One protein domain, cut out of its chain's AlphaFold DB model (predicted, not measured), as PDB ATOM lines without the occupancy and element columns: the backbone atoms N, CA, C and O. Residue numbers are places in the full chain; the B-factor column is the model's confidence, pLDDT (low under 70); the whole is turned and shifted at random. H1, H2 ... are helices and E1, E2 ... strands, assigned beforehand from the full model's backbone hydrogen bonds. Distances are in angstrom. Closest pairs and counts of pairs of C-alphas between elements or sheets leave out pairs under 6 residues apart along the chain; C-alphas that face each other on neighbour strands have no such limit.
ATOM      1  N   ASP A  24     171.543 129.433 209.997       81.50
ATOM      2  CA  ASP A  24     172.700 129.372 210.878       81.50
ATOM      3  C   ASP A  24     173.878 128.759 210.119       81.50
ATOM      4  O   ASP A  24     173.714 127.799 209.362       81.50
ATOM      5  N   PHE A  25     175.063 129.339 210.278       80.50
ATOM      6  CA  PHE A  25     176.286 128.792 209.706       80.50
ATOM      7  C   PHE A  25     177.382 128.787 210.756       80.50
ATOM      8  O   PHE A  25     177.873 129.841 211.160       80.50
ATOM      9  N   ASP A  26     177.808 127.587 211.129       82.44
ATOM     10  CA  ASP A  26     178.947 127.394 212.009       82.44
ATOM     11  C   ASP A  26     180.227 127.244 211.165       82.44
ATOM     12  O   ASP A  26     180.398 126.232 210.476       82.44
ATOM     13  N   PRO A  27     181.158 128.215 211.203       76.00
ATOM     14  CA  PRO A  27     182.404 128.142 210.448       76.00
ATOM     15  C   PRO A  27     183.393 127.097 210.985       76.00
ATOM     16  O   PRO A  27     184.262 126.652 210.231       76.00
ATOM     17  N   GLN A  28     183.294 126.703 212.259       79.81
ATOM     18  CA  GLN A  28     184.176 125.706 212.867       79.81
ATOM     19  C   GLN A  28     183.793 124.302 212.407       79.81
ATOM     20  O   GLN A  28     184.646 123.555 211.924       79.81
ATOM     21  N   THR A  29     182.506 123.963 212.506       84.44
ATOM     22  CA  THR A  29     181.989 122.653 212.083       84.44
ATOM     23  C   THR A  29     181.597 122.604 210.602       84.44
ATOM     24  O   THR A  29     181.381 121.520 210.065       84.44
ATOM     25  N   ARG A  30     181.556 123.757 209.916       84.75
ATOM     26  CA  ARG A  30     181.121 123.940 208.514       84.75
ATOM     27  C   ARG A  30     179.718 123.407 208.257       84.75
ATOM     28  O   ARG A  30     179.446 122.797 207.222       84.75
ATOM     29  N   GLN A  31     178.825 123.654 209.202       88.19
ATOM     30  CA  GLN A  31     177.434 123.242 209.106       88.19
ATOM     31  C   GLN A  31     176.577 124.436 208.723       88.19
ATOM     32  O   GLN A  31     176.558 125.442 209.425       88.19
ATOM     33  N   LEU A  32     175.863 124.316 207.605       86.94
ATOM     34  CA  LEU A  32     174.822 125.257 207.213       86.94
ATOM     35  C   LEU A  32     173.472 124.669 207.608       86.94
ATOM     36  O   LEU A  32     173.111 123.583 207.154       86.94
ATOM     37  N   ARG A  33     172.714 125.381 208.431       88.88
ATOM     38  CA  ARG A  33     171.391 124.971 208.892       88.88
ATOM     39  C   ARG A  33     170.361 125.967 208.384       88.88
ATOM     40  O   ARG A  33     170.535 127.172 208.526       88.88
ATOM     41  N   VAL A  34     169.286 125.465 207.788       86.88
ATOM     42  CA  VAL A  34     168.151 126.273 207.325       86.88
ATOM     43  C   VAL A  34     166.892 125.806 208.039       86.88
ATOM     44  O   VAL A  34     166.573 124.617 208.036       86.88
ATOM     45  N   ALA A  35     166.175 126.731 208.667       86.69
ATOM     46  CA  ALA A  35     165.019 126.406 209.485       86.69
ATOM     47  C   ALA A  35     163.875 125.818 208.645       86.69
ATOM     48  O   ALA A  35     163.541 126.297 207.555       86.69
ATOM     49  N   ALA A  36     163.201 124.813 209.201       86.62
ATOM     50  CA  ALA A  36     162.022 124.168 208.629       86.62
ATOM     51  C   ALA A  36     160.897 125.162 208.334       86.62
ATOM     52  O   ALA A  36     160.160 124.995 207.366       86.62
ATOM     53  N   THR A  37     160.795 126.216 209.144       84.44
ATOM     54  CA  THR A  37     159.827 127.308 208.989       84.44
ATOM     55  C   THR A  37     160.017 128.107 207.702       84.44
ATOM     56  O   THR A  37     159.103 128.821 207.308       84.44
ATOM     57  N   VAL A  38     161.159 127.967 207.023       82.31
ATOM     58  CA  VAL A  38     161.419 128.551 205.701       82.31
ATOM     59  C   VAL A  38     161.438 127.491 204.609       82.31
ATOM     60  O   VAL A  38     160.843 127.690 203.551       82.31
ATOM     61  N   VAL A  39     162.041 126.334 204.882       85.38
ATOM     62  CA  VAL A  39     162.119 125.237 203.912       85.38
ATOM     63  C   VAL A  39     160.733 124.670 203.584       85.38
ATOM     64  O   VAL A  39     160.386 124.556 202.412       85.38
ATOM     65  N   ALA A  40     159.901 124.348 204.580       89.12
ATOM     66  CA  ALA A  40     158.596 123.729 204.336       89.12
ATOM     67  C   ALA A  40     157.642 124.629 203.515       89.12
ATOM     68  O   ALA A  40     157.033 124.124 202.565       89.12
ATOM     69  N   PRO A  41     157.543 125.953 203.769       87.19
ATOM     70  CA  PRO A  41     156.816 126.858 202.878       87.19
ATOM     71  C   PRO A  41     157.365 126.904 201.449       87.19
ATOM     72  O   PRO A  41     156.571 126.957 200.510       87.19
ATOM     73  N   ALA A  42     158.685 126.837 201.262       85.62
ATOM     74  CA  ALA A  42     159.298 126.824 199.934       85.62
ATOM     75  C   ALA A  42     158.956 125.557 199.144       85.62
ATOM     76  O   ALA A  42     158.567 125.630 197.978       85.62
ATOM     77  N   VAL A  43     159.034 124.397 199.800       90.38
ATOM     78  CA  VAL A  43     158.597 123.096 199.268       90.38
ATOM     79  C   VAL A  43     157.118 123.158 198.883       90.38
ATOM     80  O   VAL A  43     156.750 122.791 197.768       90.38
ATOM     81  N   ARG A  44     156.264 123.706 199.757       91.44
ATOM     82  CA  ARG A  44     154.836 123.897 199.466       91.44
ATOM     83  C   ARG A  44     154.614 124.804 198.254       91.44
ATOM     84  O   ARG A  44     153.800 124.482 197.394       91.44
ATOM     85  N   ALA A  45     155.326 125.925 198.168       87.94
ATOM     86  CA  ALA A  45     155.224 126.842 197.039       87.94
ATOM     87  C   ALA A  45     155.671 126.179 195.727       87.94
ATOM     88  O   ALA A  45     155.010 126.339 194.704       87.94
ATOM     89  N   ALA A  46     156.753 125.394 195.751       88.25
ATOM     90  CA  ALA A  46     157.222 124.640 194.592       88.25
ATOM     91  C   ALA A  46     156.185 123.612 194.110       88.25
ATOM     92  O   ALA A  46     155.958 123.494 192.906       88.25
ATOM     93  N   LEU A  47     155.503 122.930 195.036       89.00
ATOM     94  CA  LEU A  47     154.404 122.013 194.721       89.00
ATOM     95  C   LEU A  47     153.232 122.729 194.048       89.00
ATOM     96  O   LEU A  47     152.799 122.308 192.983       89.00
ATOM     97  N   LEU A  48     152.754 123.836 194.622       88.31
ATOM     98  CA  LEU A  48     151.596 124.578 194.104       88.31
ATOM     99  C   LEU A  48     151.838 125.231 192.733       88.31
ATOM    100  O   LEU A  48     150.885 125.536 192.021       88.31
ATOM    101  N   ARG A  49     153.099 125.429 192.334       84.75
ATOM    102  CA  ARG A  49     153.450 125.887 190.978       84.75
ATOM    103  C   ARG A  49     153.271 124.797 189.914       84.75
ATOM    104  O   ARG A  49     153.221 125.110 188.728       84.75
ATOM    105  N   LYS A  50     153.200 123.514 190.291       78.56
ATOM    106  CA  LYS A  50     153.064 122.409 189.333       78.56
ATOM    107  C   LYS A  50     151.618 122.263 188.875       78.56
ATOM    108  O   LYS A  50     150.717 122.085 189.683       78.56
ATOM    109  N   ALA A  51     151.426 122.250 187.554       59.91
ATOM    110  CA  ALA A  51     150.125 122.340 186.893       59.91
ATOM    111  C   ALA A  51     149.022 121.356 187.348       59.91
ATOM    112  O   ALA A  51     147.857 121.754 187.257       59.91
ATOM    113  N   PRO A  52     149.293 120.139 187.871       76.38
ATOM    114  CA  PRO A  52     148.207 119.358 188.445       76.38
ATOM    115  C   PRO A  52     147.915 119.658 189.921       76.38
ATOM    116  O   PRO A  52     146.814 119.330 190.330       76.38
ATOM    117  N   VAL A  53     148.808 120.252 190.722       86.56
ATOM    118  CA  VAL A  53     148.628 120.395 192.184       86.56
ATOM    119  C   VAL A  53     147.758 121.612 192.524       86.56
ATOM    120  O   VAL A  53     148.013 122.716 192.051       86.56
ATOM    121  N   GLU A  54     146.735 121.419 193.357       91.25
ATOM    122  CA  GLU A  54     145.848 122.490 193.853       91.25
ATOM    123  C   GLU A  54     146.009 122.751 195.352       91.25
ATOM    124  O   GLU A  54     145.932 123.893 195.802       91.25
ATOM    125  N   GLU A  55     146.292 121.703 196.121       91.56
ATOM    126  CA  GLU A  55     146.495 121.779 197.561       91.56
ATOM    127  C   GLU A  55     147.772 121.026 197.918       91.56
ATOM    128  O   GLU A  55     148.052 119.947 197.392       91.56
ATOM    129  N   ALA A  56     148.545 121.602 198.833       92.31
ATOM    130  CA  ALA A  56     149.725 120.969 199.392       92.31
ATOM    131  C   ALA A  56     149.888 121.360 200.860       92.31
ATOM    132  O   ALA A  56     149.782 122.538 201.226       92.31
ATOM    133  N   GLN A  57     150.191 120.364 201.682       93.25
ATOM    134  CA  GLN A  57     150.677 120.504 203.043       93.25
ATOM    135  C   GLN A  57     152.067 119.887 203.119       93.25
ATOM    136  O   GLN A  57     152.323 118.815 202.569       93.25
ATOM    137  N   VAL A  58     152.972 120.597 203.785       92.69
ATOM    138  CA  VAL A  58     154.354 120.163 203.951       92.69
ATOM    139  C   VAL A  58     154.734 120.320 205.407       92.69
ATOM    140  O   VAL A  58     154.560 121.391 205.990       92.69
ATOM    141  N   ARG A  59     155.297 119.257 205.972       92.38
ATOM    142  CA  ARG A  59     155.925 119.250 207.290       92.38
ATOM    143  C   ARG A  59     157.320 118.660 207.153       92.38
ATOM    144  O   ARG A  59     157.532 117.750 206.360       92.38
ATOM    145  N   MET A  60     158.265 119.168 207.930       91.25
ATOM    146  CA  MET A  60     159.628 118.653 207.957       91.25
ATOM    147  C   MET A  60     160.028 118.377 209.399       91.25
ATOM    148  O   MET A  60     159.811 119.214 210.275       91.25
ATOM    149  N   ASP A  61     160.596 117.204 209.629       90.69
ATOM    150  CA  ASP A  61     161.176 116.787 210.901       90.69
ATOM    151  C   ASP A  61     162.365 115.852 210.643       90.69
ATOM    152  O   ASP A  61     162.791 115.680 209.500       90.69
ATOM    153  N   ALA A  62     162.909 115.260 211.707       89.81
ATOM    154  CA  ALA A  62     164.066 114.376 211.617       89.81
ATOM    155  C   ALA A  62     163.813 113.089 210.808       89.81
ATOM    156  O   ALA A  62     164.767 112.458 210.360       89.81
ATOM    157  N   GLU A  63     162.555 112.690 210.605       89.44
ATOM    158  CA  GLU A  63     162.208 111.485 209.849       89.44
ATOM    159  C   GLU A  63     162.110 111.751 208.346       89.44
ATOM    160  O   GLU A  63     162.213 110.815 207.551       89.44
ATOM    161  N   GLY A  64     161.902 113.003 207.930       90.62
ATOM    162  CA  GLY A  64     161.751 113.320 206.518       90.62
ATOM    163  C   GLY A  64     161.013 114.613 206.204       90.62
ATOM    164  O   GLY A  64     160.568 115.375 207.066       90.62
ATOM    165  N   ILE A  65     160.850 114.828 204.901       91.31
ATOM    166  CA  ILE A  65     159.964 115.843 204.338       91.31
ATOM    167  C   ILE A  65     158.641 115.154 204.030       91.31
ATOM    168  O   ILE A  65     158.547 114.378 203.079       91.31
ATOM    169  N   HIS A  66     157.635 115.417 204.851       92.31
ATOM    170  CA  HIS A  66     156.296 114.854 204.741       92.31
ATOM    171  C   HIS A  66     155.456 115.747 203.840       92.31
ATOM    172  O   HIS A  66     155.264 116.930 204.129       92.31
ATOM    173  N   VAL A  67     154.964 115.173 202.751       91.69
ATOM    174  CA  VAL A  67     154.218 115.874 201.714       91.69
ATOM    175  C   VAL A  67     152.859 115.220 201.562       91.69
ATOM    176  O   VAL A  67     152.758 114.033 201.254       91.69
ATOM    177  N   GLU A  68     151.817 116.025 201.728       91.38
ATOM    178  CA  GLU A  68     150.453 115.683 201.352       91.38
ATOM    179  C   GLU A  68     150.017 116.643 200.250       91.38
ATOM    180  O   GLU A  68     149.943 117.851 200.466       91.38
ATOM    181  N   ALA A  69     149.776 116.124 199.049       90.56
ATOM    182  CA  ALA A  69     149.415 116.916 197.882       90.56
ATOM    183  C   ALA A  69     148.167 116.351 197.207       90.56
ATOM    184  O   ALA A  69     148.004 115.135 197.084       90.56
ATOM    185  N   ARG A  70     147.306 117.246 196.727       88.81
ATOM    186  CA  ARG A  70     146.108 116.915 195.958       88.81
ATOM    187  C   ARG A  70     146.190 117.540 194.574       88.81
ATOM    188  O   ARG A  70     146.544 118.712 194.431       88.81
ATOM    189  N   ALA A  71     145.858 116.748 193.563       87.00
ATOM    190  CA  ALA A  71     145.724 117.205 192.197       87.00
ATOM    191  C   ALA A  71     144.307 117.714 191.902       87.00
ATOM    192  O   ALA A  71     143.336 117.162 192.414       87.00
ATOM    193  N   LYS A  72     144.182 118.646 190.950       84.31
ATOM    194  CA  LYS A  72     142.905 119.138 190.394       84.31
ATOM    195  C   LYS A  72     142.002 118.027 189.854       84.31
ATOM    196  O   LYS A  72     140.786 118.148 189.862       84.31
ATOM    197  N   ALA A  73     142.603 116.934 189.388       83.44
ATOM    198  CA  ALA A  73     141.895 115.751 188.903       83.44
ATOM    199  C   ALA A  73     141.436 114.797 190.032       83.44
ATOM    200  O   ALA A  73     140.938 113.715 189.750       83.44
ATOM    201  N   GLY A  74     141.616 115.171 191.304       81.81
ATOM    202  CA  GLY A  74     141.193 114.393 192.474       81.81
ATOM    203  C   GLY A  74     142.254 113.453 193.055       81.81
ATOM    204  O   GLY A  74     142.064 112.961 194.167       81.81
ATOM    205  N   PHE A  75     143.382 113.242 192.367       83.06
ATOM    206  CA  PHE A  75     144.473 112.392 192.860       83.06
ATOM    207  C   PHE A  75     145.075 112.932 194.153       83.06
ATOM    208  O   PHE A  75     145.243 114.141 194.315       83.06
ATOM    209  N   ARG A  76     145.458 112.033 195.059       85.62
ATOM    210  CA  ARG A  76     146.127 112.386 196.313       85.62
ATOM    211  C   ARG A  76     147.437 111.634 196.433       85.62
ATOM    212  O   ARG A  76     147.512 110.449 196.134       85.62
ATOM    213  N   VAL A  77     148.461 112.332 196.900       85.12
ATOM    214  CA  VAL A  77     149.752 111.753 197.256       85.12
ATOM    215  C   VAL A  77     150.037 112.115 198.698       85.12
ATOM    216  O   VAL A  77     150.003 113.287 199.066       85.12
ATOM    217  N   LYS A  78     150.351 111.099 199.498       88.19
ATOM    218  CA  LYS A  78     150.953 111.244 200.818       88.19
ATOM    219  C   LYS A  78     152.268 110.487 200.801       88.19
ATOM    220  O   LYS A  78     152.278 109.275 200.602       88.19
ATOM    221  N   THR A  79     153.372 111.202 200.937       88.44
ATOM    222  CA  THR A  79     154.708 110.613 200.852       88.44
ATOM    223  C   THR A  79     155.671 111.312 201.794       88.44
ATOM    224  O   THR A  79     155.470 112.468 202.164       88.44
ATOM    225  N   THR A  80     156.736 110.608 202.151       91.12
ATOM    226  CA  THR A  80     157.857 111.173 202.896       91.12
ATOM    227  C   THR A  80     159.108 111.023 202.044       91.12
ATOM    228  O   THR A  80     159.352 109.965 201.468       91.12
ATOM    229  N   VAL A  81     159.904 112.080 201.926       90.25
ATOM    230  CA  VAL A  81     161.187 112.037 201.218       90.25
ATOM    231  C   VAL A  81     162.306 112.162 202.239       90.25
ATOM    232  O   VAL A  81     162.337 113.127 203.003       90.25
ATOM    233  N   VAL A  82     163.220 111.191 202.241       91.38
ATOM    234  CA  VAL A  82     164.359 111.143 203.167       91.38
ATOM    235  C   VAL A  82     165.658 111.357 202.383       91.38
ATOM    236  O   VAL A  82     166.203 110.391 201.834       91.38
ATOM    237  N   PRO A  83     166.138 112.608 202.248       89.94
ATOM    238  CA  PRO A  83     167.433 112.882 201.636       89.94
ATOM    239  C   PRO A  83     168.554 112.377 202.547       89.94
ATOM    240  O   PRO A  83     168.494 112.563 203.758       89.94
ATOM    241  N   HIS A  84     169.575 111.744 201.972       87.19
ATOM    242  CA  HIS A  84     170.689 111.194 202.757       87.19
ATOM    243  C   HIS A  84     172.072 111.472 202.161       87.19
ATOM    244  O   HIS A  84     173.070 111.362 202.868       87.19
ATOM    245  N   ARG A  85     172.161 111.843 200.879       90.44
ATOM    246  CA  ARG A  85     173.439 112.173 200.236       90.44
ATOM    247  C   ARG A  85     173.244 113.230 199.162       90.44
ATOM    248  O   ARG A  85     172.362 113.084 198.320       90.44
ATOM    249  N   LEU A  86     174.083 114.260 199.184       93.44
ATOM    250  CA  LEU A  86     174.157 115.282 198.149       93.44
ATOM    251  C   LEU A  86     175.561 115.289 197.556       93.44
ATOM    252  O   LEU A  86     176.546 115.378 198.280       93.44
ATOM    253  N   GLU A  87     175.645 115.214 196.240       93.12
ATOM    254  CA  GLU A  87     176.882 115.364 195.489       93.12
ATOM    255  C   GLU A  87     176.836 116.676 194.714       93.12
ATOM    256  O   GLU A  87     175.822 117.002 194.096       93.12
ATOM    257  N   LEU A  88     177.929 117.432 194.755       90.88
ATOM    258  CA  LEU A  88     178.096 118.694 194.049       90.88
ATOM    259  C   LEU A  88     179.269 118.585 193.082       90.88
ATOM    260  O   LEU A  88     180.371 118.239 193.497       90.88
ATOM    261  N   ASP A  89     179.059 118.953 191.826       90.06
ATOM    262  CA  ASP A  89     180.127 119.184 190.858       90.06
ATOM    263  C   ASP A  89     179.955 120.555 190.184       90.06
ATOM    264  O   ASP A  89     179.049 121.327 190.506       90.06
ATOM    265  N   ALA A  90     180.861 120.908 189.271       87.38
ATOM    266  CA  ALA A  90     180.883 122.220 188.632       87.38
ATOM    267  C   ALA A  90     179.617 122.546 187.811       87.38
ATOM    268  O   ALA A  90     179.348 123.720 187.540       87.38
ATOM    269  N   ARG A  91     178.861 121.536 187.377       88.88
ATOM    270  CA  ARG A  91     177.691 121.672 186.500       88.88
ATOM    271  C   ARG A  91     176.396 121.335 187.210       88.88
ATOM    272  O   ARG A  91     175.409 122.034 186.990       88.88
ATOM    273  N   ALA A  92     176.394 120.303 188.040       91.69
ATOM    274  CA  ALA A  92     175.199 119.691 188.576       91.69
ATOM    275  C   ALA A  92     175.288 119.453 190.083       91.69
ATOM    276  O   ALA A  92     176.353 119.457 190.702       91.69
ATOM    277  N   PHE A  93     174.119 119.224 190.663       92.12
ATOM    278  CA  PHE A  93     174.003 118.568 191.946       92.12
ATOM    279  C   PHE A  93     173.134 117.323 191.816       92.12
ATOM    280  O   PHE A  93     172.105 117.328 191.131       92.12
ATOM    281  N   THR A  94     173.557 116.269 192.503       93.56
ATOM    282  CA  THR A  94     172.862 114.988 192.556       93.56
ATOM    283  C   THR A  94     172.443 114.720 193.987       93.56
ATOM    284  O   THR A  94     173.273 114.608 194.884       93.56
ATOM    285  N   LEU A  95     171.141 114.616 194.213       93.25
ATOM    286  CA  LEU A  95     170.581 114.209 195.489       93.25
ATOM    287  C   LEU A  95     170.154 112.748 195.425       93.25
ATOM    288  O   LEU A  95     169.380 112.349 194.551       93.25
ATOM    289  N   HIS A  96     170.579 111.985 196.421       92.25
ATOM    290  CA  HIS A  96     170.042 110.667 196.706       92.25
ATOM    291  C   HIS A  96     169.092 110.745 197.897       92.25
ATOM    292  O   HIS A  96     169.412 111.295 198.961       92.25
ATOM    293  N   ALA A  97     167.904 110.185 197.703       90.81
ATOM    294  CA  ALA A  97     166.868 110.115 198.715       90.81
ATOM    295  C   ALA A  97     166.176 108.751 198.692       90.81
ATOM    296  O   ALA A  97     166.275 107.989 197.729       90.81
ATOM    297  N   THR A  98     165.452 108.445 199.759       90.19
ATOM    298  CA  THR A  98     164.673 107.213 199.871       90.19
ATOM    299  C   THR A  98     163.216 107.546 200.178       90.19
ATOM    300  O   THR A  98     162.930 108.443 200.972       90.19
ATOM    301  N   LEU A  99     162.295 106.819 199.544       86.81
ATOM    302  CA  LEU A  99     160.868 106.835 199.884       86.81
ATOM    303  C   LEU A  99     160.585 105.771 200.964       86.81
ATOM    304  O   LEU A  99     161.220 104.714 200.919       86.81
ATOM    305  N   PRO A 100     159.676 105.984 201.934       81.62
ATOM    306  CA  PRO A 100     159.314 105.006 202.967       81.62
ATOM    307  C   PRO A 100     158.642 103.748 202.382       81.62
ATOM    308  O   PRO A 100     158.338 103.673 201.194       81.62
ATOM    309  N   ALA A 101     158.476 102.710 203.207       74.12
ATOM    310  CA  ALA A 101     157.792 101.482 202.795       74.12
ATOM    311  C   ALA A 101     156.282 101.727 202.674       74.12
ATOM    312  O   ALA A 101     155.747 102.597 203.355       74.12
ATOM    313  N   GLY A 102     155.589 100.925 201.861       62.25
ATOM    314  CA  GLY A 102     154.123 100.920 201.831       62.25
ATOM    315  C   GLY A 102     153.482 102.107 201.111       62.25
ATOM    316  O   GLY A 102     152.272 102.287 201.210       62.25
ATOM    317  N   VAL A 103     154.258 102.903 200.371       63.09
ATOM    318  CA  VAL A 103     153.671 103.911 199.489       63.09
ATOM    319  C   VAL A 103     153.112 103.196 198.256       63.09
ATOM    320  O   VAL A 103     153.857 102.675 197.432       63.09
ATOM    321  N   SER A 104     151.785 103.104 198.202       53.03
ATOM    322  CA  SER A 104     151.020 102.584 197.068       53.03
ATOM    323  C   SER A 104     150.776 103.720 196.080       53.03
ATOM    324  O   SER A 104     150.286 104.779 196.478       53.03
ATOM    325  N   PHE A 105     151.109 103.513 194.808       60.75
ATOM    326  CA  PHE A 105     150.976 104.533 193.772       60.75
ATOM    327  C   PHE A 105     149.915 104.122 192.761       60.75
ATOM    328  O   PHE A 105     150.032 103.085 192.117       60.75
ATOM    329  N   GLU A 106     148.902 104.964 192.588       56.72
ATOM    330  CA  GLU A 106     147.971 104.825 191.464       56.72
ATOM    331  C   GLU A 106     148.574 105.419 190.175       56.72
ATOM    332  O   GLU A 106     148.263 104.957 189.079       56.72
ATOM    333  N   HIS A 107     149.489 106.402 190.293       69.81
ATOM    334  CA  HIS A 107     150.112 107.108 189.161       69.81
ATOM    335  C   HIS A 107     151.568 107.542 189.429       69.81
ATOM    336  O   HIS A 107     151.824 108.608 190.000       69.81
ATOM    337  N   ASP A 108     152.533 106.763 188.932       72.69
ATOM    338  CA  ASP A 108     153.975 107.001 189.127       72.69
ATOM    339  C   ASP A 108     154.458 108.367 188.613       72.69
ATOM    340  O   ASP A 108     155.324 109.001 189.217       72.69
ATOM    341  N   SER A 109     153.874 108.870 187.522       77.00
ATOM    342  CA  SER A 109     154.249 110.163 186.933       77.00
ATOM    343  C   SER A 109     153.863 111.354 187.816       77.00
ATOM    344  O   SER A 109     154.629 112.315 187.929       77.00
ATOM    345  N   PHE A 110     152.706 111.291 188.482       81.56
ATOM    346  CA  PHE A 110     152.268 112.338 189.404       81.56
ATOM    347  C   PHE A 110     153.134 112.349 190.666       81.56
ATOM    348  O   PHE A 110     153.601 113.414 191.073       81.56
ATOM    349  N   LEU A 111     153.435 111.172 191.225       80.88
ATOM    350  CA  LEU A 111     154.379 111.047 192.333       80.88
ATOM    351  C   LEU A 111     155.745 111.629 191.968       80.88
ATOM    352  O   LEU A 111     156.277 112.439 192.724       80.88
ATOM    353  N   ALA A 112     156.315 111.225 190.830       80.31
ATOM    354  CA  ALA A 112     157.617 111.714 190.392       80.31
ATOM    355  C   ALA A 112     157.623 113.247 190.293       80.31
ATOM    356  O   ALA A 112     158.578 113.887 190.732       80.31
ATOM    357  N   GLY A 113     156.528 113.846 189.811       83.00
ATOM    358  CA  GLY A 113     156.330 115.296 189.794       83.00
ATOM    359  C   GLY A 113     156.283 115.934 191.187       83.00
ATOM    360  O   GLY A 113     156.932 116.959 191.403       83.00
ATOM    361  N   VAL A 114     155.559 115.330 192.134       87.25
ATOM    362  CA  VAL A 114     155.462 115.792 193.533       87.25
ATOM    363  C   VAL A 114     156.815 115.701 194.233       87.25
ATOM    364  O   VAL A 114     157.264 116.669 194.847       87.25
ATOM    365  N   VAL A 115     157.501 114.568 194.107       87.88
ATOM    366  CA  VAL A 115     158.822 114.348 194.700       87.88
ATOM    367  C   VAL A 115     159.834 115.329 194.112       87.88
ATOM    368  O   VAL A 115     160.528 116.008 194.863       87.88
ATOM    369  N   ALA A 116     159.866 115.483 192.788       87.06
ATOM    370  CA  ALA A 116     160.749 116.435 192.121       87.06
ATOM    371  C   ALA A 116     160.514 117.877 192.580       87.06
ATOM    372  O   ALA A 116     161.466 118.572 192.916       87.06
ATOM    373  N   ALA A 117     159.254 118.319 192.633       87.69
ATOM    374  CA  ALA A 117     158.908 119.659 193.100       87.69
ATOM    375  C   ALA A 117     159.269 119.864 194.577       87.69
ATOM    376  O   ALA A 117     159.680 120.953 194.974       87.69
ATOM    377  N   SER A 118     159.160 118.809 195.385       89.12
ATOM    378  CA  SER A 118     159.548 118.874 196.790       89.12
ATOM    379  C   SER A 118     161.052 119.098 196.941       89.12
ATOM    380  O   SER A 118     161.479 119.934 197.733       89.12
ATOM    381  N   LEU A 119     161.857 118.408 196.131       89.88
ATOM    382  CA  LEU A 119     163.307 118.588 196.096       89.88
ATOM    383  C   LEU A 119     163.724 119.929 195.476       89.88
ATOM    384  O   LEU A 119     164.646 120.566 195.984       89.88
ATOM    385  N   ASP A 120     163.010 120.392 194.446       88.50
ATOM    386  CA  ASP A 120     163.186 121.733 193.880       88.50
ATOM    387  C   ASP A 120     163.025 122.791 194.993       88.50
ATOM    388  O   ASP A 120     163.873 123.667 195.153       88.50
ATOM    389  N   GLY A 121     161.970 122.693 195.809       86.81
ATOM    390  CA  GLY A 121     161.742 123.617 196.923       86.81
ATOM    391  C   GLY A 121     162.765 123.490 198.055       86.81
ATOM    392  O   GLY A 121     163.193 124.510 198.594       86.81
ATOM    393  N   LEU A 122     163.212 122.267 198.367       87.62
ATOM    394  CA  LEU A 122     164.220 121.994 199.398       87.62
ATOM    395  C   LEU A 122     165.533 122.746 199.139       87.62
ATOM    396  O   LEU A 122     166.143 123.275 200.065       87.62
ATOM    397  N   PHE A 123     165.942 122.819 197.871       86.31
ATOM    398  CA  PHE A 123     167.191 123.458 197.455       86.31
ATOM    399  C   PHE A 123     166.988 124.822 196.786       86.31
ATOM    400  O   PHE A 123     167.936 125.373 196.219       86.31
ATOM    401  N   GLY A 124     165.782 125.395 196.843       83.25
ATOM    402  CA  GLY A 124     165.506 126.721 196.287       83.25
ATOM    403  C   GLY A 124     165.775 126.809 194.781       83.25
ATOM    404  O   GLY A 124     166.448 127.731 194.306       83.25
ATOM    405  N   VAL A 125     165.305 125.809 194.033       85.69
ATOM    406  CA  VAL A 125     165.356 125.776 192.571       85.69
ATOM    407  C   VAL A 125     164.384 126.808 192.001       85.69
ATOM    408  O   VAL A 125     163.212 126.879 192.381       85.69
ATOM    409  N   ALA A 126     164.871 127.638 191.078       76.00
ATOM    410  CA  ALA A 126     164.076 128.716 190.495       76.00
ATOM    411  C   ALA A 126     162.876 128.194 189.681       76.00
ATOM    412  O   ALA A 126     162.978 127.216 188.943       76.00
ATOM    413  N   GLU A 127     161.756 128.922 189.710       71.69
ATOM    414  CA  GLU A 127     160.507 128.555 189.019       71.69
ATOM    415  C   GLU A 127     160.685 128.274 187.517       71.69
ATOM    416  O   GLU A 127     160.153 127.299 186.991       71.69
ATOM    417  N   ARG A 128     161.516 129.067 186.828       71.88
ATOM    418  CA  ARG A 128     161.834 128.860 185.403       71.88
ATOM    419  C   ARG A 128     162.470 127.494 185.102       71.88
ATOM    420  O   ARG A 128     162.339 126.993 183.990       71.88
ATOM    421  N   ALA A 129     163.179 126.922 186.076       70.00
ATOM    422  CA  ALA A 129     163.807 125.608 185.996       70.00
ATOM    423  C   ALA A 129     162.871 124.497 186.481       70.00
ATOM    424  O   ALA A 129     162.944 123.375 185.986       70.00
ATOM    425  N   ALA A 130     161.927 124.817 187.373       60.16
ATOM    426  CA  ALA A 130     160.930 123.868 187.859       60.16
ATOM    427  C   ALA A 130     160.118 123.249 186.706       60.16
ATOM    428  O   ALA A 130     159.766 122.076 186.770       60.16
ATOM    429  N   ASN A 131     159.871 123.985 185.616       58.59
ATOM    430  CA  ASN A 131     159.162 123.471 184.434       58.59
ATOM    431  C   ASN A 131     160.017 122.588 183.509       58.59
ATOM    432  O   ASN A 131     159.470 121.923 182.632       58.59
ATOM    433  N   ARG A 132     161.340 122.544 183.700       66.50
ATOM    434  CA  ARG A 132     162.229 121.617 182.989       66.50
ATOM    435  C   ARG A 132     162.178 120.259 183.669       66.50
ATOM    436  O   ARG A 132     162.143 120.192 184.902       66.50
ATOM    437  N   LEU A 133     162.202 119.186 182.881       59.03
ATOM    438  CA  LEU A 133     162.227 117.824 183.408       59.03
ATOM    439  C   LEU A 133     163.516 117.617 184.227       59.03
ATOM    440  O   LEU A 133     164.604 117.715 183.659       59.03
ATOM    441  N   PRO A 134     163.416 117.381 185.549       69.75
ATOM    442  CA  PRO A 134     164.569 116.973 186.338       69.75
ATOM    443  C   PRO A 134     165.037 115.597 185.882       69.75
ATOM    444  O   PRO A 134     164.224 114.770 185.458       69.75
ATOM    445  N   GLY A 135     166.326 115.315 186.053       79.12
ATOM    446  CA  GLY A 135     166.817 113.947 185.979       79.12
ATOM    447  C   GLY A 135     166.343 113.179 187.207       79.12
ATOM    448  O   GLY A 135     167.068 113.113 188.193       79.12
ATOM    449  N   VAL A 136     165.121 112.640 187.182       82.88
ATOM    450  CA  VAL A 136     164.591 111.796 188.264       82.88
ATOM    451  C   VAL A 136     164.629 110.347 187.837       82.88
ATOM    452  O   VAL A 136     163.989 109.958 186.866       82.88
ATOM    453  N   THR A 137     165.358 109.538 188.594       84.56
ATOM    454  CA  THR A 137     165.369 108.086 188.435       84.56
ATOM    455  C   THR A 137     164.876 107.441 189.720       84.56
ATOM    456  O   THR A 137     165.396 107.728 190.799       84.56
ATOM    457  N   LEU A 138     163.899 106.543 189.593       81.12
ATOM    458  CA  LEU A 138     163.400 105.720 190.687       81.12
ATOM    459  C   LEU A 138     163.811 104.263 190.441       81.12
ATOM    460  O   LEU A 138     163.454 103.675 189.422       81.12
ATOM    461  N   LYS A 139     164.584 103.682 191.363       83.50
ATOM    462  CA  LYS A 139     164.953 102.256 191.362       83.50
ATOM    463  C   LYS A 139     164.468 101.627 192.661       83.50
ATOM    464  O   LYS A 139     165.088 101.783 193.714       83.50
ATOM    465  N   GLY A 140     163.321 100.953 192.601       83.31
ATOM    466  CA  GLY A 140     162.611 100.518 193.803       83.31
ATOM    467  C   GLY A 140     162.226 101.730 194.655       83.31
ATOM    468  O   GLY A 140     161.481 102.591 194.205       83.31
ATOM    469  N   ARG A 141     162.768 101.823 195.873       85.62
ATOM    470  CA  ARG A 141     162.533 102.952 196.796       85.62
ATOM    471  C   ARG A 141     163.615 104.031 196.756       85.62
ATOM    472  O   ARG A 141     163.510 105.021 197.480       85.62
ATOM    473  N   GLN A 142     164.663 103.821 195.964       88.88
ATOM    474  CA  GLN A 142     165.776 104.752 195.848       88.88
ATOM    475  C   GLN A 142     165.493 105.776 194.761       88.88
ATOM    476  O   GLN A 142     165.231 105.425 193.609       88.88
ATOM    477  N   LEU A 143     165.579 107.042 195.148       89.62
ATOM    478  CA  LEU A 143     165.406 108.195 194.291       89.62
ATOM    479  C   LEU A 143     166.774 108.819 194.028       89.62
ATOM    480  O   LEU A 143     167.505 109.151 194.960       89.62
ATOM    481  N   THR A 144     167.097 109.013 192.756       91.56
ATOM    482  CA  THR A 144     168.196 109.884 192.334       91.56
ATOM    483  C   THR A 144     167.602 111.074 191.606       91.56
ATOM    484  O   THR A 144     166.813 110.898 190.676       91.56
ATOM    485  N   TYR A 145     167.957 112.270 192.052       91.25
ATOM    486  CA  TYR A 145     167.485 113.531 191.510       91.25
ATOM    487  C   TYR A 145     168.686 114.372 191.092       91.25
ATOM    488  O   TYR A 145     169.564 114.640 191.906       91.25
ATOM    489  N   VAL A 146     168.718 114.773 189.824       92.62
ATOM    490  CA  VAL A 146     169.811 115.542 189.226       92.62
ATOM    491  C   VAL A 146     169.272 116.849 188.661       92.62
ATOM    492  O   VAL A 146     168.259 116.870 187.950       92.62
ATOM    493  N   ARG A 147     169.982 117.935 188.957       91.88
ATOM    494  CA  ARG A 147     169.713 119.285 188.458       91.88
ATOM    495  C   ARG A 147     171.005 120.026 188.179       91.88
ATOM    496  O   ARG A 147     172.035 119.738 188.783       91.88
ATOM    497  N   ASP A 148     170.910 121.047 187.338       91.25
ATOM    498  CA  ASP A 148     172.005 121.985 187.153       91.25
ATOM    499  C   ASP A 148     172.242 122.764 188.451       91.25
ATOM    500  O   ASP A 148     171.320 123.333 189.045       91.25
ATOM    501  N   LEU A 149     173.507 122.872 188.857       88.31
ATOM    502  CA  LEU A 149     173.921 123.644 190.026       88.31
ATOM    503  C   LEU A 149     173.409 125.079 189.930       88.31
ATOM    504  O   LEU A 149     172.973 125.650 190.924       88.31
ATOM    505  N   GLN A 150     173.391 125.642 188.719       86.50
ATOM    506  CA  GLN A 150     172.966 127.019 188.484       86.50
ATOM    507  C   GLN A 150     171.479 127.277 188.771       86.50
ATOM    508  O   GLN A 150     171.070 128.431 188.936       86.50
ATOM    509  N   GLU A 151     170.666 126.223 188.833       87.62
ATOM    510  CA  GLU A 151     169.231 126.318 189.078       87.62
ATOM    511  C   GLU A 151     168.906 126.427 190.572       87.62
ATOM    512  O   GLU A 151     167.921 127.082 190.915       87.62
ATOM    513  N   SER A 152     169.760 125.884 191.451       87.12
ATOM    514  CA  SER A 152     169.649 126.017 192.907       87.12
ATOM    515  C   SER A 152     170.465 127.203 193.406       87.12
ATOM    516  O   SER A 152     171.695 127.206 193.412       87.12
ATOM    517  N   ALA A 153     169.795 128.243 193.883       81.12
ATOM    518  CA  ALA A 153     170.509 129.394 194.417       81.12
ATOM    519  C   ALA A 153     171.187 129.122 195.771       81.12
ATOM    520  O   ALA A 153     172.228 129.722 196.038       81.12
ATOM    521  N   LEU A 154     170.653 128.193 196.575       83.69
ATOM    522  CA  LEU A 154     171.309 127.716 197.795       83.69
ATOM    523  C   LEU A 154     172.639 127.030 197.459       83.69
ATOM    524  O   LEU A 154     173.685 127.418 197.977       83.69
ATOM    525  N   LEU A 155     172.613 126.056 196.547       86.88
ATOM    526  CA  LEU A 155     173.800 125.270 196.212       86.88
ATOM    527  C   LEU A 155     174.815 126.064 195.391       86.88
ATOM    528  O   LEU A 155     176.013 125.890 195.595       86.88
ATOM    529  N   ARG A 156     174.377 127.020 194.560       83.94
ATOM    530  CA  ARG A 156     175.296 128.002 193.961       83.94
ATOM    531  C   ARG A 156     176.099 128.745 195.016       83.94
ATOM    532  O   ARG A 156     177.287 128.953 194.816       83.94
ATOM    533  N   ALA A 157     175.463 129.179 196.100       77.81
ATOM    534  CA  ALA A 157     176.153 129.937 197.134       77.81
ATOM    535  C   ALA A 157     177.117 129.069 197.946       77.81
ATOM    536  O   ALA A 157     178.219 129.511 198.251       77.81
ATOM    537  N   VAL A 158     176.734 127.819 198.222       78.69
ATOM    538  CA  VAL A 158     177.633 126.817 198.816       78.69
ATOM    539  C   VAL A 158     178.837 126.546 197.907       78.69
ATOM    540  O   VAL A 158     179.958 126.438 198.391       78.69
ATOM    541  N   GLY A 159     178.625 126.480 196.590       75.81
ATOM    542  CA  GLY A 159     179.683 126.251 195.606       75.81
ATOM    543  C   GLY A 159     180.616 127.442 195.365       75.81
ATOM    544  O   GLY A 159     181.675 127.276 194.763       75.81
ATOM    545  N   GLN A 160     180.265 128.652 195.811       74.88
ATOM    546  CA  GLN A 160     181.128 129.819 195.624       74.88
ATOM    547  C   GLN A 160     182.384 129.717 196.492       74.88
ATOM    548  O   GLN A 160     182.309 129.649 197.716       74.88
ATOM    549  N   GLY A 161     183.552 129.769 195.851       67.00
ATOM    550  CA  GLY A 161     184.844 129.663 196.537       67.00
ATOM    551  C   GLY A 161     185.282 128.225 196.821       67.00
ATOM    552  O   GLY A 161     186.307 128.025 197.471       67.00
ATOM    553  N   VAL A 162     184.540 127.238 196.315       75.31
ATOM    554  CA  VAL A 162     184.892 125.818 196.364       75.31
ATOM    555  C   VAL A 162     185.326 125.364 194.975       75.31
ATOM    556  O   VAL A 162     184.673 125.677 193.980       75.31
ATOM    557  N   ASP A 163     186.415 124.601 194.898       79.12
ATOM    558  CA  ASP A 163     186.777 123.901 193.667       79.12
ATOM    559  C   ASP A 163     185.867 122.676 193.469       79.12
ATOM    560  O   ASP A 163     186.046 121.626 194.099       79.12
ATOM    561  N   LEU A 164     184.869 122.853 192.599       82.56
ATOM    562  CA  LEU A 164     183.881 121.846 192.209       82.56
ATOM    563  C   LEU A 164     184.268 121.080 190.930       82.56
ATOM    564  O   LEU A 164     183.431 120.388 190.354       82.56
ATOM    565  N   THR A 165     185.512 121.189 190.451       81.06
ATOM    566  CA  THR A 165     185.975 120.398 189.291       81.06
ATOM    567  C   THR A 165     185.972 118.892 189.558       81.06
ATOM    568  O   THR A 165     185.905 118.097 188.622       81.06
ATOM    569  N   VAL A 166     185.978 118.501 190.833       80.62
ATOM    570  CA  VAL A 166     185.749 117.134 191.299       80.62
ATOM    571  C   VAL A 166     184.440 117.074 192.079       80.62
ATOM    572  O   VAL A 166     184.131 117.992 192.839       80.62
ATOM    573  N   ALA A 167     183.687 115.983 191.915       79.50
ATOM    574  CA  ALA A 167     182.463 115.766 192.675       79.50
ATOM    575  C   ALA A 167     182.761 115.752 194.186       79.50
ATOM    576  O   ALA A 167     183.679 115.071 194.655       79.50
ATOM    577  N   ARG A 168     181.989 116.522 194.951       87.44
ATOM    578  CA  ARG A 168     182.102 116.674 196.401       87.44
ATOM    579  C   ARG A 168     180.852 116.151 197.077       87.44
ATOM    580  O   ARG A 168     179.745 116.491 196.682       87.44
ATOM    581  N   GLU A 169     181.035 115.380 198.137       89.62
ATOM    582  CA  GLU A 169     179.928 114.944 198.978       89.62
ATOM    583  C   GLU A 169     179.627 116.005 200.041       89.62
ATOM    584  O   GLU A 169     180.517 116.443 200.774       89.62
ATOM    585  N   VAL A 170     178.360 116.391 200.127       89.00
ATOM    586  CA  VAL A 170     177.773 117.193 201.194       89.00
ATOM    587  C   VAL A 170     176.824 116.294 201.975       89.00
ATOM    588  O   VAL A 170     175.926 115.664 201.407       89.00
ATOM    589  N   GLY A 171     177.018 116.228 203.290       88.38
ATOM    590  CA  GLY A 171     176.085 115.515 204.156       88.38
ATOM    591  C   GLY A 171     174.760 116.267 204.208       88.38
ATOM    592  O   GLY A 171     174.753 117.481 204.390       88.38
ATOM    593  N   VAL A 172     173.642 115.560 204.062       90.31
ATOM    594  CA  VAL A 172     172.305 116.138 204.244       90.31
ATOM    595  C   VAL A 172     171.645 115.425 205.404       90.31
ATOM    596  O   VAL A 172     171.553 114.199 205.403       90.31
ATOM    597  N   ALA A 173     171.193 116.189 206.390       90.25
ATOM    598  CA  ALA A 173     170.437 115.671 207.514       90.25
ATOM    599  C   ALA A 173     169.222 116.554 207.779       90.25
ATOM    600  O   ALA A 173     169.250 117.769 207.571       90.25
ATOM    601  N   LEU A 174     168.158 115.924 208.258       88.75
ATOM    602  CA  LEU A 174     167.013 116.618 208.812       88.75
ATOM    603  C   LEU A 174     167.087 116.477 210.327       88.75
ATOM    604  O   LEU A 174     167.248 115.385 210.862       88.75
ATOM    605  N   GLU A 175     167.013 117.603 211.011       88.00
ATOM    606  CA  GLU A 175     167.003 117.699 212.462       88.00
ATOM    607  C   GLU A 175     165.675 118.319 212.889       88.00
ATOM    608  O   GLU A 175     164.939 118.864 212.060       88.00
ATOM    609  N   ALA A 176     165.341 118.245 214.177       83.00
ATOM    610  CA  ALA A 176     164.104 118.821 214.697       83.00
ATOM    611  C   ALA A 176     164.009 120.320 214.344       83.00
ATOM    612  O   ALA A 176     164.631 121.166 214.981       83.00
ATOM    613  N   GLY A 177     163.242 120.636 213.296       84.25
ATOM    614  CA  GLY A 177     163.061 121.994 212.794       84.25
ATOM    615  C   GLY A 177     164.166 122.536 211.878       84.25
ATOM    616  O   GLY A 177     164.107 123.724 211.571       84.25
ATOM    617  N   TRP A 178     165.128 121.733 211.406       89.81
ATOM    618  CA  TRP A 178     166.242 122.221 210.573       89.81
ATOM    619  C   TRP A 178     166.617 121.264 209.437       89.81
ATOM    620  O   TRP A 178     166.693 120.054 209.619       89.81
ATOM    621  N   LEU A 179     166.917 121.825 208.267       90.31
ATOM    622  CA  LEU A 179     167.713 121.176 207.227       90.31
ATOM    623  C   LEU A 179     169.182 121.493 207.504       90.31
ATOM    624  O   LEU A 179     169.553 122.665 207.477       90.31
ATOM    625  N   ARG A 180     170.018 120.479 207.726       91.69
ATOM    626  CA  ARG A 180     171.466 120.631 207.902       91.69
ATOM    627  C   ARG A 180     172.213 120.146 206.663       91.69
ATOM    628  O   ARG A 180     172.013 119.020 206.209       91.69
ATOM    629  N   LEU A 181     173.111 120.988 206.165       90.62
ATOM    630  CA  LEU A 181     174.110 120.669 205.155       90.62
ATOM    631  C   LEU A 181     175.490 120.645 205.817       90.62
ATOM    632  O   LEU A 181     175.963 121.659 206.332       90.62
ATOM    633  N   ASP A 182     176.120 119.476 205.812       90.75
ATOM    634  CA  ASP A 182     177.475 119.264 206.309       90.75
ATOM    635  C   ASP A 182     178.472 119.484 205.174       90.75
ATOM    636  O   ASP A 182     178.606 118.665 204.257       90.75
ATOM    637  N   LEU A 183     179.145 120.627 205.229       86.88
ATOM    638  CA  LEU A 183     180.042 121.074 204.178       86.88
ATOM    639  C   LEU A 183     181.498 120.686 204.452       86.88
ATOM    640  O   LEU A 183     182.364 121.037 203.655       86.88
ATOM    641  N   ALA A 184     181.801 119.960 205.533       84.88
ATOM    642  CA  ALA A 184     183.179 119.700 205.956       84.88
ATOM    643  C   ALA A 184     184.021 118.985 204.886       84.88
ATOM    644  O   ALA A 184     185.204 119.292 204.721       84.88
ATOM    645  N   LYS A 185     183.402 118.067 204.131       81.12
ATOM    646  CA  LYS A 185     184.035 117.332 203.021       81.12
ATOM    647  C   LYS A 185     184.076 118.117 201.706       81.12
ATOM    648  O   LYS A 185     184.923 117.837 200.857       81.12
ATOM    649  N   ALA A 186     183.164 119.070 201.525       80.06
ATOM    650  CA  ALA A 186     183.041 119.841 200.291       80.06
ATOM    651  C   ALA A 186     183.862 121.134 200.317       80.06
ATOM    652  O   ALA A 186     184.392 121.541 199.291       80.06
ATOM    653  N   VAL A 187     184.000 121.764 201.484       76.50
ATOM    654  CA  VAL A 187     184.583 123.096 201.657       76.50
ATOM    655  C   VAL A 187     185.900 122.971 202.430       76.50
ATOM    656  O   VAL A 187     185.861 122.560 203.592       76.50
ATOM    657  N   PRO A 188     187.063 123.315 201.842       73.12
ATOM    658  CA  PRO A 188     188.353 123.274 202.534       73.12
ATOM    659  C   PRO A 188     188.425 124.169 203.788       73.12
ATOM    660  O   PRO A 188     187.705 125.166 203.895       73.12
ATOM    661  N   PRO A 189     189.319 123.862 204.752       71.19
ATOM    662  CA  PRO A 189     189.609 124.769 205.860       71.19
ATOM    663  C   PRO A 189     190.074 126.144 205.375       71.19
ATOM    664  O   PRO A 189     190.942 126.237 204.515       71.19
ATOM    665  N   GLY A 190     189.500 127.209 205.944       66.12
ATOM    666  CA  GLY A 190     189.837 128.593 205.596       66.12
ATOM    667  C   GLY A 190     189.087 129.165 204.388       66.12
ATOM    668  O   GLY A 190     189.227 130.355 204.110       66.12
ATOM    669  N   THR A 191     188.257 128.379 203.693       68.94
ATOM    670  CA  THR A 191     187.400 128.899 202.619       68.94
ATOM    671  C   THR A 191     186.317 129.812 203.192       68.94
ATOM    672  O   THR A 191     185.480 129.390 203.990       68.94
ATOM    673  N   GLN A 192     186.299 131.070 202.754       65.19
ATOM    674  CA  GLN A 192     185.246 132.013 203.116       65.19
ATOM    675  C   GLN A 192     183.996 131.743 202.269       65.19
ATOM    676  O   GLN A 192     183.931 132.142 201.105       65.19
ATOM    677  N   LEU A 193     182.993 131.084 202.854       64.88
ATOM    678  CA  LEU A 193     181.699 130.906 202.199       64.88
ATOM    679  C   LEU A 193     180.961 132.242 202.122       64.88
ATOM    680  O   LEU A 193     180.735 132.916 203.128       64.88
ATOM    681  N   ARG A 194     180.558 132.620 200.910       63.28
ATOM    682  CA  ARG A 194     179.699 133.783 200.673       63.28
ATOM    683  C   ARG A 194     178.256 133.320 200.575       63.28
ATOM    684  O   ARG A 194     177.707 133.185 199.484       63.28
ATOM    685  N   LEU A 195     177.640 133.072 201.728       63.19
ATOM    686  CA  LEU A 195     176.202 132.826 201.765       63.19
ATOM    687  C   LEU A 195     175.469 134.079 201.251       63.19
ATOM    688  O   LEU A 195     175.903 135.202 201.537       63.19
ATOM    689  N   PRO A 196     174.383 133.928 200.470       59.16
ATOM    690  CA  PRO A 196     173.604 135.069 200.019       59.16
ATOM    691  C   PRO A 196     173.077 135.803 201.252       59.16
ATOM    692  O   PRO A 196     172.847 135.189 202.297       59.16
ATOM    693  N   ARG A 197     172.838 137.113 201.137       58.84
ATOM    694  CA  ARG A 197     172.174 137.854 202.223       58.84
ATOM    695  C   ARG A 197     170.864 137.152 202.585       58.84
ATOM    696  O   ARG A 197     170.219 136.606 201.693       58.84
ATOM    697  N   LEU A 198     170.433 137.210 203.844       54.56
ATOM    698  CA  LEU A 198     169.187 136.572 204.288       54.56
ATOM    699  C   LEU A 198     168.004 136.893 203.365       54.56
ATOM    700  O   LEU A 198     167.267 135.998 202.989       54.56
ATOM    701  N   GLU A 199     167.863 138.144 202.923       56.81
ATOM    702  CA  GLU A 199     166.831 138.545 201.957       56.81
ATOM    703  C   GLU A 199     166.920 137.773 200.630       56.81
ATOM    704  O   GLU A 199     165.904 137.434 200.035       56.81
ATOM    705  N   GLN A 200     168.131 137.473 200.156       62.62
ATOM    706  CA  GLN A 200     168.339 136.624 198.988       62.62
ATOM    707  C   GLN A 200     167.997 135.170 199.306       62.62
ATOM    708  O   GLN A 200     167.312 134.566 198.500       62.62
ATOM    709  N   LEU A 201     168.381 134.615 200.460       61.72
ATOM    710  CA  LEU A 201     167.982 133.253 200.848       61.72
ATOM    711  C   LEU A 201     166.458 133.120 201.002       61.72
ATOM    712  O   LEU A 201     165.861 132.194 200.463       61.72
ATOM    713  N   LEU A 202     165.799 134.090 201.630       58.88
ATOM    714  CA  LEU A 202     164.340 134.161 201.725       58.88
ATOM    715  C   LEU A 202     163.686 134.264 200.341       58.88
ATOM    716  O   LEU A 202     162.709 133.568 200.076       58.88
ATOM    717  N   ARG A 203     164.261 135.043 199.416       64.25
ATOM    718  CA  ARG A 203     163.834 135.072 198.004       64.25
ATOM    719  C   ARG A 203     164.049 133.751 197.283       64.25
ATOM    720  O   ARG A 203     163.209 133.354 196.482       64.25
ATOM    721  N   VAL A 204     165.159 133.070 197.558       59.00
ATOM    722  CA  VAL A 204     165.482 131.745 197.013       59.00
ATOM    723  C   VAL A 204     164.435 130.718 197.428       59.00
ATOM    724  O   VAL A 204     164.019 129.900 196.612       59.00
ATOM    725  N   PHE A 205     163.931 130.835 198.652       59.47
ATOM    726  CA  PHE A 205     162.822 130.041 199.173       59.47
ATOM    727  C   PHE A 205     161.433 130.619 198.840       59.47
ATOM    728  O   PHE A 205     160.417 130.076 199.264       59.47
TER     729      PHE A 205
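AT A GLANCE: This is residues 24 to 205 of the 211 residues of an uncharacterized protein of Aggregicoccus sp. 17bor-14 (UniProt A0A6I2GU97). What shape does the model make? A twisted sheet of ten strands wraps round H2, and H1 packs on both H2 and strand E3. H1, H4 and H5 lie at the open side of this curl. What is it made of? The printed part has 182 residues, with five named helices and ten named strands in the order E1 E2 H1 E3 E4 E5 E6 H2 H3 E7 E8 H4 E9 E10 H5; the class is mixed, and the neighbour strands are antiparallel. It is compact, with a radius of gyration of the C-alphas of 15.7 A, and elongated, spanning 52 by 32 by 31 A.

HOW THE PARTS SIT: How does the sheet branch? E5, residues 76 to 88, bends by 68 degrees at residue 84; E4, residues 64 to 71, and E9, residues 168 to 175, lie on one side of it, E6, residues 92 to 98, on the other side. N 79 and O 67 (2.9 A), N 88 and O 168 (2.8 A), and N 96 and O 85 (2.8 A) are within hydrogen-bond range. E3, residues 53 to 61, opens the meander E3 E4 E5 E6, each strand the antiparallel neighbour of the one before, with N 57 and O 68 2.8 A apart. Which pairs follow? E6 neighbours E8, residues 142 to 148 (N 95 to O 145, 2.8 A), and E8 neighbours edge strand E7, residues 135 to 139 (N 137 to O 144, 2.9 A). E9 neighbours E10, residues 178 to 182 (N 173 to O 180, 3.0 A), E10 neighbours E2, residues 31 to 35 (N 34 to O 179, 2.8 A), and E2 neighbours edge strand E1, residues 24 to 26 (N 24 to O 33, 2.9 A). How do the helices stand? The sheet curls round H2, residues 108 to 122; H1, residues 36 to 48, is on the sheet and touches H2, opposite ways at a steep tilt of 40 degrees, the closest C-alphas being Val 43 and Gly 121, 4.0 A. H4, residues 153 to 159, is on the sheet, over none of its strands, and touches H5, residues 198 to 204, the closest C-alphas being Ala 153 and Val 204, 6.1 A; H3, residues 127 to 130, is close to H2 but not clearly touching, at 6.8 A between C-alphas 130 and 120. Every O i to N i+4 pair is within hydrogen-bond range in H2, H4 and H5, 8 of 9 in H1, and H3 is too short for one.

IN THESE COORDINATES: Where do the first and last elements lie? E1 begins at C-alpha 24 (172.700, 129.372, 210.878), and H5 ends at C-alpha 204 (165.482, 131.745, 197.013). Which are long? E5 measures 32.7 A, E3 22.8 A, E9 22.1 A, E4 21.8 A, H2 20.9 A and H1 17.9 A.

THE WHOLE: How far does it reach? The C-alphas farthest apart, Ala 73 and Gly 190, are 52.4 A apart, and the printed part has no cut. Where is it uncertain? E10 to H5 is a long link, and pLDDT is under 70 at residue 51, residues 102 to 107, residues 130 to 134, residue 161 and residues 190 to 205.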